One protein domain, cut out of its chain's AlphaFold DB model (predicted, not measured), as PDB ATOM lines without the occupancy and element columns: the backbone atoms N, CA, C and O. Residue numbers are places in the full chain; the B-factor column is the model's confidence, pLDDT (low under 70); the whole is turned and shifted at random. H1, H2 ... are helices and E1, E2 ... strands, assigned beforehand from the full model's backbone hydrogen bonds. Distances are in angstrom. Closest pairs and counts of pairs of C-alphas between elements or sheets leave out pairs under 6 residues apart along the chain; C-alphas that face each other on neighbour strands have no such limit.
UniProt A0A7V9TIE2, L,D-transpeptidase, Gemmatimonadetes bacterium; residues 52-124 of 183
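This is residues 52 to 124 of the 183 residues of the protein "L,D-transpeptidase" of Gemmatimonadetes bacterium (UniProt A0A7V9TIE2). A three-strand antiparallel sheet, E2-E3-E4, forms one end, the parallel pair E1-E5 lies in the middle, and H1 packs on that pair at the other end. The 73 printed residues hold one named helix and five named strands, ordered H1 E1 E2 E3 E4 E5: mixed class, under half in named elements. The whole is compact, radius of gyration of the C-alphas 11.5 A, spanning 34 by 26 by 19 A.

E2, residues 81 to 85, E3, 88 to 92, and E4, 98 to 100, form a meander, each strand the antiparallel neighbour of the one before; N 83 and O 90 are 2.9 A apart, N 91 and O 99 2.8 A. E1, residues 64 to 67, and E5, 112 to 115, are parallel, with N 113 and O 64 at 2.8 A. The closest C-alphas of H1, residues 52 to 61, and E1 are those of Ala 58 and Leu 65, 6.1 A. In H1 every O i to N i+4 pair is within hydrogen-bond range.

H1, 14.2 A long, begins at C-alpha 52 (195.499, 50.149, 176.726). E2 and E3 each measure 11.5 A, E1 10.4 A. E5 ends at C-alpha 115 (191.156, 47.532, 168.090).

The farthest C-alphas, Ala 60 and Asp 95, are 34.5 A apart. The printed part has no cut; links E1 to E2 and E4 to E5 are long. No printed residue is under 70 in pLDDT.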
ATOM      1  N   TRP A  52     196.091  49.259 175.728       94.75
ATOM      2  CA  TRP A  52     195.499  50.149 176.726       94.75
ATOM      3  C   TRP A  52     194.962  51.456 176.129       94.75
ATOM      4  O   TRP A  52     194.023  52.020 176.681       94.75
ATOM      5  N   HIS A  53     195.515  51.930 175.008       95.31
ATOM      6  CA  HIS A  53     195.050  53.154 174.355       95.31
ATOM      7  C   HIS A  53     193.616  52.988 173.852       95.31
ATOM      8  O   HIS A  53     192.756  53.820 174.126       95.31
ATOM      9  N   TYR A  54     193.345  51.865 173.190       96.88
ATOM     10  CA  TYR A  54     192.017  51.532 172.685       96.88
ATOM     11  C   TYR A  54     191.027  51.260 173.821       96.88
ATOM     12  O   TYR A  54     189.859  51.621 173.713       96.88
ATOM     13  N   VAL A  55     191.497  50.690 174.937       96.62
ATOM     14  CA  VAL A  55     190.690  50.543 176.157       96.62
ATOM     15  C   VAL A  55     190.278  51.907 176.710       96.62
ATOM     16  O   VAL A  55     189.097  52.123 176.964       96.62
ATOM     17  N   GLU A  56     191.216  52.846 176.868       95.19
ATOM     18  CA  GLU A  56     190.890  54.196 177.347       95.19
ATOM     19  C   GLU A  56     189.926  54.923 176.403       95.19
ATOM     20  O   GLU A  56     188.971  55.537 176.878       95.19
ATOM     21  N   LEU A  57     190.128  54.817 175.085       95.69
ATOM     22  CA  LEU A  57     189.227  55.402 174.090       95.69
ATOM     23  C   LEU A  57     187.810  54.831 174.190       95.69
ATOM     24  O   LEU A  57     186.851  55.597 174.267       95.69
ATOM     25  N   ALA A  58     187.674  53.504 174.228       96.81
ATOM     26  CA  ALA A  58     186.370  52.856 174.331       96.81
ATOM     27  C   ALA A  58     185.639  53.263 175.618       96.81
ATOM     28  O   ALA A  58     184.474  53.652 175.561       96.81
ATOM     29  N   LEU A  59     186.333  53.260 176.762       94.81
ATOM     30  CA  LEU A  59     185.758  53.675 178.044       94.81
ATOM     31  C   LEU A  59     185.334  55.147 178.041       94.81
ATOM     32  O   LEU A  59     184.248  55.467 178.518       94.81
ATOM     33  N   ALA A  60     186.164  56.038 177.494       94.56
ATOM     34  CA  ALA A  60     185.872  57.469 177.446       94.56
ATOM     35  C   ALA A  60     184.659  57.798 176.562       94.56
ATOM     36  O   ALA A  60     183.922  58.734 176.863       94.56
ATOM     37  N   GLN A  61     184.453  57.036 175.485       96.12
ATOM     38  CA  GLN A  61     183.354  57.243 174.535       96.12
ATOM     39  C   GLN A  61     182.115  56.383 174.832       96.12
ATOM     40  O   GLN A  61     181.084  56.548 174.183       96.12
ATOM     41  N   GLY A  62     182.196  55.462 175.798       95.88
ATOM     42  CA  GLY A  62     181.129  54.502 176.084       95.88
ATOM     43  C   GLY A  62     180.917  53.469 174.971       95.88
ATOM     44  O   GLY A  62     179.805  52.975 174.799       95.88
ATOM     45  N   TRP A  63     181.960  53.158 174.197       97.44
ATOM     46  CA  TRP A  63     181.914  52.146 173.141       97.44
ATOM     47  C   TRP A  63     182.196  50.746 173.683       97.44
ATOM     48  O   TRP A  63     182.938  50.566 174.649       97.44
ATOM     49  N   GLN A  64     181.645  49.738 173.006       97.12
ATOM     50  CA  GLN A  64     182.148  48.370 173.136       97.12
ATOM     51  C   GLN A  64     183.556  48.291 172.529       97.12
ATOM     52  O   GLN A  64     183.924  49.121 171.697       97.12
ATOM     53  N   LEU A  65     184.351  47.300 172.930       97.31
ATOM     54  CA  LEU A  65     185.712  47.114 172.431       97.31
ATOM     55  C   LEU A  65     185.902  45.681 171.951       97.31
ATOM     56  O   LEU A  65     185.687  44.748 172.716       97.31
ATOM     57  N   GLU A  66     186.375  45.523 170.718       96.62
ATOM     58  CA  GLU A  66     186.669  44.221 170.124       96.62
ATOM     59  C   GLU A  66     188.085  44.179 169.550       96.62
ATOM     60  O   GLU A  66     188.495  45.037 168.763       96.62
ATOM     61  N   ALA A  67     188.855  43.157 169.924       94.94
ATOM     62  CA  ALA A  67     190.210  42.957 169.422       94.94
ATOM     63  C   ALA A  67     190.191  42.241 168.065       94.94
ATOM     64  O   ALA A  67     189.826  41.066 167.958       94.94
ATOM     65  N   VAL A  68     190.654  42.912 167.010       95.38
ATOM     66  CA  VAL A  68     190.634  42.322 165.668       95.38
ATOM     67  C   VAL A  68     191.805  41.375 165.462       95.38
ATOM     68  O   VAL A  68     192.975  41.758 165.502       95.38
ATOM     69  N   THR A  69     191.480  40.122 165.152       94.00
ATOM     70  CA  THR A  69     192.461  39.088 164.815       94.00
ATOM     71  C   THR A  69     192.541  38.903 163.303       94.00
ATOM     72  O   THR A  69     191.528  38.752 162.617       94.00
ATOM     73  N   ARG A  70     193.763  38.885 162.755       94.25
ATOM     74  CA  ARG A  70     193.987  38.640 161.320       94.25
ATOM     75  C   ARG A  70     193.381  37.295 160.913       94.25
ATOM     76  O   ARG A  70     193.584  36.296 161.592       94.25
ATOM     77  N   GLY A  71     192.642  37.278 159.805       92.44
ATOM     78  CA  GLY A  71     191.965  36.073 159.309       92.44
ATOM     79  C   GLY A  71     190.664  35.707 160.034       92.44
ATOM     80  O   GLY A  71     189.986  34.785 159.592       92.44
ATOM     81  N   LYS A  72     190.270  36.438 161.089       95.00
ATOM     82  CA  LYS A  72     188.999  36.245 161.803       95.00
ATOM     83  C   LYS A  72     188.087  37.467 161.596       95.00
ATOM     84  O   LYS A  72     188.118  38.388 162.407       95.00
ATOM     85  N   PRO A  73     187.311  37.513 160.499       94.94
ATOM     86  CA  PRO A  73     186.421  38.637 160.219       94.94
ATOM     87  C   PRO A  73     185.229  38.679 161.185       94.94
ATOM     88  O   PRO A  73     184.602  37.649 161.445       94.94
ATOM     89  N   PHE A  74     184.876  39.879 161.641       97.50
ATOM     90  CA  PHE A  74     183.732  40.143 162.513       97.50
ATOM     91  C   PHE A  74     182.513  40.557 161.672       97.50
ATOM     92  O   PHE A  74     182.623  41.524 160.918       97.50
ATOM     93  N   PRO A  75     181.383  39.832 161.713       97.56
ATOM     94  CA  PRO A  75     180.189  40.189 160.947       97.56
ATOM     95  C   PRO A  75     179.489  41.429 161.525       97.56
ATOM     96  O   PRO A  75     179.384  41.560 162.738       97.56
ATOM     97  N   LEU A  76     178.988  42.303 160.652       97.81
ATOM     98  CA  LEU A  76     178.141  43.451 160.992       97.81
ATOM     99  C   LEU A  76     176.684  43.179 160.583       97.81
ATOM    100  O   LEU A  76     176.413  42.281 159.777       97.81
ATOM    101  N   SER A  77     175.742  43.961 161.116       96.88
ATOM    102  CA  SER A  77     174.297  43.751 160.923       96.88
ATOM    103  C   SER A  77     173.831  43.891 159.469       96.88
ATOM    104  O   SER A  77     172.869  43.244 159.058       96.88
ATOM    105  N   ASP A  78     174.546  44.672 158.660       95.75
ATOM    106  CA  ASP A  78     174.245  44.890 157.240       95.75
ATOM    107  C   ASP A  78     174.901  43.872 156.286       95.75
ATOM    108  O   ASP A  78     174.951  44.075 155.071       95.75
ATOM    109  N   GLY A  79     175.422  42.768 156.826       96.56
ATOM    110  CA  GLY A  79     176.041  41.684 156.058       96.56
ATOM    111  C   GLY A  79     177.491  41.948 155.645       96.56
ATOM    112  O   GLY A  79     178.158  41.045 155.130       96.56
ATOM    113  N   SER A  80     178.015  43.150 155.889       97.88
ATOM    114  CA  SER A  80     179.447  43.419 155.768       97.88
ATOM    115  C   SER A  80     180.239  42.840 156.948       97.88
ATOM    116  O   SER A  80     179.682  42.278 157.892       97.88
ATOM    117  N   ARG A  81     181.573  42.921 156.885       98.00
ATOM    118  CA  ARG A  81     182.456  42.368 157.918       98.00
ATOM    119  C   ARG A  81     183.619  43.304 158.213       98.00
ATOM    120  O   ARG A  81     184.277  43.759 157.278       98.00
ATOM    121  N   VAL A  82     183.945  43.518 159.484       98.19
ATOM    122  CA  VAL A  82     185.226  44.120 159.876       98.19
ATOM    123  C   VAL A  82     186.314  43.066 159.722       98.19
ATOM    124  O   VAL A  82     186.206  41.950 160.231       98.19
ATOM    125  N   THR A  83     187.363  43.386 158.975       97.12
ATOM    126  CA  THR A  83     188.464  42.464 158.699       97.12
ATOM    127  C   THR A  83     189.777  43.213 158.523       97.12
ATOM    128  O   THR A  83     189.821  44.440 158.455       97.12
ATOM    129  N   VAL A  84     190.866  42.459 158.421       97.50
ATOM    130  CA  VAL A  84     192.191  42.984 158.094       97.50
ATOM    131  C   VAL A  84     192.607  42.427 156.743       97.50
ATOM    132  O   VAL A  84     192.731  41.210 156.585       97.50
ATOM    133  N   ARG A  85     192.859  43.312 155.775       95.62
ATOM    134  CA  ARG A  85     193.406  42.960 154.460       95.62
ATOM    135  C   ARG A  85     194.789  43.594 154.327       95.62
ATOM    136  O   ARG A  85     194.946  44.806 154.437       95.62
ATOM    137  N   GLY A  86     195.817  42.767 154.139       94.50
ATOM    138  CA  GLY A  86     197.205  43.233 154.184       94.50
ATOM    139  C   GLY A  86     197.548  43.805 155.563       94.50
ATOM    140  O   GLY A  86     197.507  43.089 156.565       94.50
ATOM    141  N   ARG A  87     197.889  45.094 155.633       95.38
ATOM    142  CA  ARG A  87     198.244  45.793 156.883       95.38
ATOM    143  C   ARG A  87     197.143  46.725 157.402       95.38
ATOM    144  O   ARG A  87     197.332  47.305 158.467       95.38
ATOM    145  N   SER A  88     196.002  46.802 156.722       97.12
ATOM    146  CA  SER A  88     194.922  47.737 157.048       97.12
ATOM    147  C   SER A  88     193.708  47.010 157.613       97.12
ATOM    148  O   SER A  88     193.276  45.991 157.065       97.12
ATOM    149  N   ILE A  89     193.149  47.546 158.696       97.75
ATOM    150  CA  ILE A  89     191.788  47.216 159.123       97.75
ATOM    151  C   ILE A  89     190.789  47.922 158.204       97.75
ATOM    152  O   ILE A  89     191.067  48.990 157.656       97.75
ATOM    153  N   GLY A  90     189.633  47.314 158.001       97.38
ATOM    154  CA  GLY A  90     188.603  47.882 157.155       97.38
ATOM    155  C   GLY A  90     187.347  47.045 157.132       97.38
ATOM    156  O   GLY A  90     187.226  46.019 157.805       97.38
ATOM    157  N   ARG A  91     186.421  47.495 156.302       97.94
ATOM    158  CA  ARG A  91     185.124  46.882 156.100       97.94
ATOM    159  C   ARG A  91     185.105  46.161 154.758       97.94
ATOM    160  O   ARG A  91     185.292  46.777 153.712       97.94
ATOM    161  N   SER A  92     184.895  44.851 154.786       97.75
ATOM    162  CA  SER A  92     184.604  44.046 153.600       97.75
ATOM    163  C   SER A  92     183.103  44.020 153.351       97.75
ATOM    164  O   SER A  92     182.346  43.596 154.223       97.75
ATOM    165  N   LEU A  93     182.680  44.464 152.171       97.75
ATOM    166  CA  LEU A  93     181.275  44.479 151.764       97.75
ATOM    167  C   LEU A  93     180.841  43.124 151.171       97.75
ATOM    168  O   LEU A  93     181.701  42.331 150.768       97.75
ATOM    169  N   PRO A  94     179.523  42.842 151.090       96.69
ATOM    170  CA  PRO A  94     179.009  41.598 150.508       96.69
ATOM    171  C   PRO A  94     179.426  41.354 149.051       96.69
ATOM    172  O   PRO A  94     179.545  40.207 148.632       96.69
ATOM    173  N   ASP A  95     179.688  42.421 148.292       96.25
ATOM    174  CA  ASP A  95     180.168  42.359 146.906       96.25
ATOM    175  C   ASP A  95     181.671  42.021 146.785       96.25
ATOM    176  O   ASP A  95     182.209  41.931 145.682       96.25
ATOM    177  N   GLY A  96     182.366  41.827 147.913       93.00
ATOM    178  CA  GLY A  96     183.790  41.491 147.980       93.00
ATOM    179  C   GLY A  96     184.739  42.696 147.986       93.00
ATOM    180  O   GLY A  96     185.954  42.519 148.192       93.00
ATOM    181  N   SER A  97     184.217  43.915 147.809       97.38
ATOM    182  CA  SER A  97     184.994  45.147 147.937       97.38
ATOM    183  C   SER A  97     185.465  45.366 149.383       97.38
ATOM    184  O   SER A  97     184.942  44.789 150.341       97.38
ATOM    185  N   PHE A  98     186.531  46.152 149.546       97.88
ATOM    186  CA  PHE A  98     187.131  46.444 150.848       97.88
ATOM    187  C   PHE A  98     187.389  47.938 150.986       97.88
ATOM    188  O   PHE A  98     188.100  48.524 150.170       97.88
ATOM    189  N   ILE A  99     186.843  48.519 152.048       97.62
ATOM    190  CA  ILE A  99     187.023  49.917 152.417       97.62
ATOM    191  C   ILE A  99     187.942  49.939 153.634       97.62
ATOM    192  O   ILE A  99     187.545  49.529 154.725       97.62
ATOM    193  N   ALA A 100     189.188  50.365 153.439       97.88
ATOM    194  CA  ALA A 100     190.136  50.521 154.536       97.88
ATOM    195  C   ALA A 100     189.691  51.660 155.460       97.88
ATOM    196  O   ALA A 100     189.265  52.708 154.977       97.88
ATOM    197  N   VAL A 101     189.842  51.473 156.773       97.50
ATOM    198  CA  VAL A 101     189.794  52.603 157.707       97.50
ATOM    199  C   VAL A 101     191.062  53.429 157.487       97.50
ATOM    200  O   VAL A 101     192.157  52.843 157.516       97.50
ATOM    201  N   PRO A 102     190.950  54.748 157.244       95.69
ATOM    202  CA  PRO A 102     192.109  55.616 157.097       95.69
ATOM    203  C   PRO A 102     193.067  55.508 158.287       95.69
ATOM    204  O   PRO A 102     192.677  55.273 159.431       95.69
ATOM    205  N   THR A 103     194.362  55.669 158.030       91.50
ATOM    206  CA  THR A 103     195.349  55.755 159.112       91.50
ATOM    207  C   THR A 103     195.128  57.044 159.897       91.50
ATOM    208  O   THR A 103     195.086  58.112 159.289       91.50
ATOM    209  N   GLY A 104     195.027  56.947 161.224       86.31
ATOM    210  CA  GLY A 104     194.698  58.076 162.102       86.31
ATOM    211  C   GLY A 104     193.210  58.191 162.447       86.31
ATOM    212  O   GLY A 104     192.854  59.032 163.266       86.31
ATOM    213  N   GLU A 105     192.358  57.341 161.868       93.25
ATOM    214  CA  GLU A 105     190.955  57.208 162.259       93.25
ATOM    215  C   GLU A 105     190.718  55.908 163.031       93.25
ATOM    216  O   GLU A 105     191.333  54.870 162.760       93.25
ATOM    217  N   GLU A 106     189.784  55.971 163.979       95.94
ATOM    218  CA  GLU A 106     189.373  54.814 164.763       95.94
ATOM    219  C   GLU A 106     188.348  53.965 164.011       95.94
ATOM    220  O   GLU A 106     187.379  54.464 163.438       95.94
ATOM    221  N   ALA A 107     188.544  52.647 164.034       97.06
ATOM    222  CA  ALA A 107     187.661  51.693 163.375       97.06
ATOM    223  C   ALA A 107     186.402  51.453 164.220       97.06
ATOM    224  O   ALA A 107     186.293  50.437 164.902       97.06
ATOM    225  N   VAL A 108     185.463  52.396 164.198       97.75
ATOM    226  CA  VAL A 108     184.219  52.312 164.973       97.75
ATOM    227  C   VAL A 108     183.061  51.904 164.070       97.75
ATOM    228  O   VAL A 108     182.708  52.618 163.133       97.75
ATOM    229  N   PHE A 109     182.434  50.768 164.372       97.44
ATOM    230  CA  PHE A 109     181.244  50.285 163.671       97.44
ATOM    231  C   PHE A 109     180.212  49.812 164.692       97.44
ATOM    232  O   PHE A 109     180.557  49.110 165.635       97.44
ATOM    233  N   GLU A 110     178.948  50.209 164.519       96.75
ATOM    234  CA  GLU A 110     177.827  49.755 165.367       96.75
ATOM    235  C   GLU A 110     178.060  49.981 166.878       96.75
ATOM    236  O   GLU A 110     177.694  49.162 167.713       96.75
ATOM    237  N   GLY A 111     178.705  51.099 167.240       96.69
ATOM    238  CA  GLY A 111     179.030  51.424 168.638       96.69
ATOM    239  C   GLY A 111     180.171  50.593 169.241       96.69
ATOM    240  O   GLY A 111     180.408  50.667 170.446       96.69
ATOM    241  N   THR A 112     180.883  49.824 168.414       98.19
ATOM    242  CA  THR A 112     182.044  49.018 168.800       98.19
ATOM    243  C   THR A 112     183.312  49.602 168.194       98.19
ATOM    244  O   THR A 112     183.407  49.772 166.977       98.19
ATOM    245  N   LEU A 113     184.301  49.889 169.038       98.44
ATOM    246  CA  LEU A 113     185.664  50.186 168.628       98.44
ATOM    247  C   LEU A 113     186.393  48.877 168.324       98.44
ATOM    248  O   LEU A 113     186.564  48.021 169.191       98.44
ATOM    249  N   PHE A 114     186.858  48.728 167.091       98.00
ATOM    250  CA  PHE A 114     187.626  47.573 166.655       98.00
ATOM    251  C   PHE A 114     189.118  47.867 166.761       98.00
ATOM    252  O   PHE A 114     189.717  48.488 165.884       98.00
ATOM    253  N   MET A 115     189.732  47.382 167.835       97.38
ATOM    254  CA  MET A 115     191.156  47.532 168.090       97.38
ATOM    255  C   MET A 115     191.958  46.801 166.995       97.38
ATOM    256  O   MET A 115     191.910  45.565 166.916       97.38
ATOM    257  N   PRO A 116     192.730  47.520 166.156       97.38
ATOM    258  CA  PRO A 116     193.501  46.901 165.083       97.38
ATOM    259  C   PRO A 116     194.553  45.942 165.655       97.38
ATOM    260  O   PRO A 116     195.040  46.172 166.762       97.38
ATOM    261  N   PRO A 117     195.000  44.901 164.938       96.25
ATOM    262  CA  PRO A 117     196.095  44.064 165.419       96.25
ATOM    263  C   PRO A 117     197.419  44.839 165.463       96.25
ATOM    264  O   PRO A 117     197.661  45.747 164.656       96.25
ATOM    265  N   ILE A 118     198.324  44.420 166.352       94.19
ATOM    266  CA  ILE A 118     199.716  44.889 166.357       94.19
ATOM    267  C   ILE A 118     200.346  44.687 164.968       94.19
ATOM    268  O   ILE A 118     200.093  43.707 164.257       94.19
ATOM    269  N   GLY A 119     201.136  45.676 164.546       94.25
ATOM    270  CA  GLY A 119     201.783  45.706 163.236       94.25
ATOM    271  C   GLY A 119     200.876  46.127 162.076       94.25
ATOM    272  O   GLY A 119     201.356  46.152 160.943       94.25
ATOM    273  N   SER A 120     199.601  46.454 162.317       96.31
ATOM    274  CA  SER A 120     198.766  47.157 161.332       96.31
ATOM    275  C   SER A 120     199.260  48.589 161.102       96.31
ATOM    276  O   SER A 120     199.936  49.165 161.955       96.31
ATOM    277  N   ASP A 121     198.930  49.167 159.949       96.44
ATOM    278  CA  ASP A 121     199.254  50.569 159.658       96.44
ATOM    279  C   ASP A 121     198.346  51.532 160.435       96.44
ATOM    280  O   ASP A 121     198.756  52.642 160.748       96.44
ATOM    281  N   ASN A 122     197.169  51.068 160.867       96.38
ATOM    282  CA  ASN A 122     196.269  51.813 161.752       96.38
ATOM    283  C   ASN A 122     196.845  52.027 163.163       96.38
ATOM    284  O   ASN A 122     196.378  52.895 163.885       96.38
ATOM    285  N   ARG A 123     197.889  51.278 163.543       96.12
ATOM    286  CA  ARG A 123     198.671  51.494 164.769       96.12
ATOM    287  C   ARG A 123     199.975  52.252 164.513       96.12
ATOM    288  O   ARG A 123     200.929  52.055 165.247       96.12
ATOM    289  N   ARG A 124     200.102  53.041 163.449       95.38
ATOM    290  CA  ARG A 124     201.340  53.787 163.164       95.38
ATOM    291  C   ARG A 124     201.044  55.274 163.160       95.38
ATOM    292  O   ARG A 124     200.564  55.797 162.161       95.38
TER     293      ARG A 124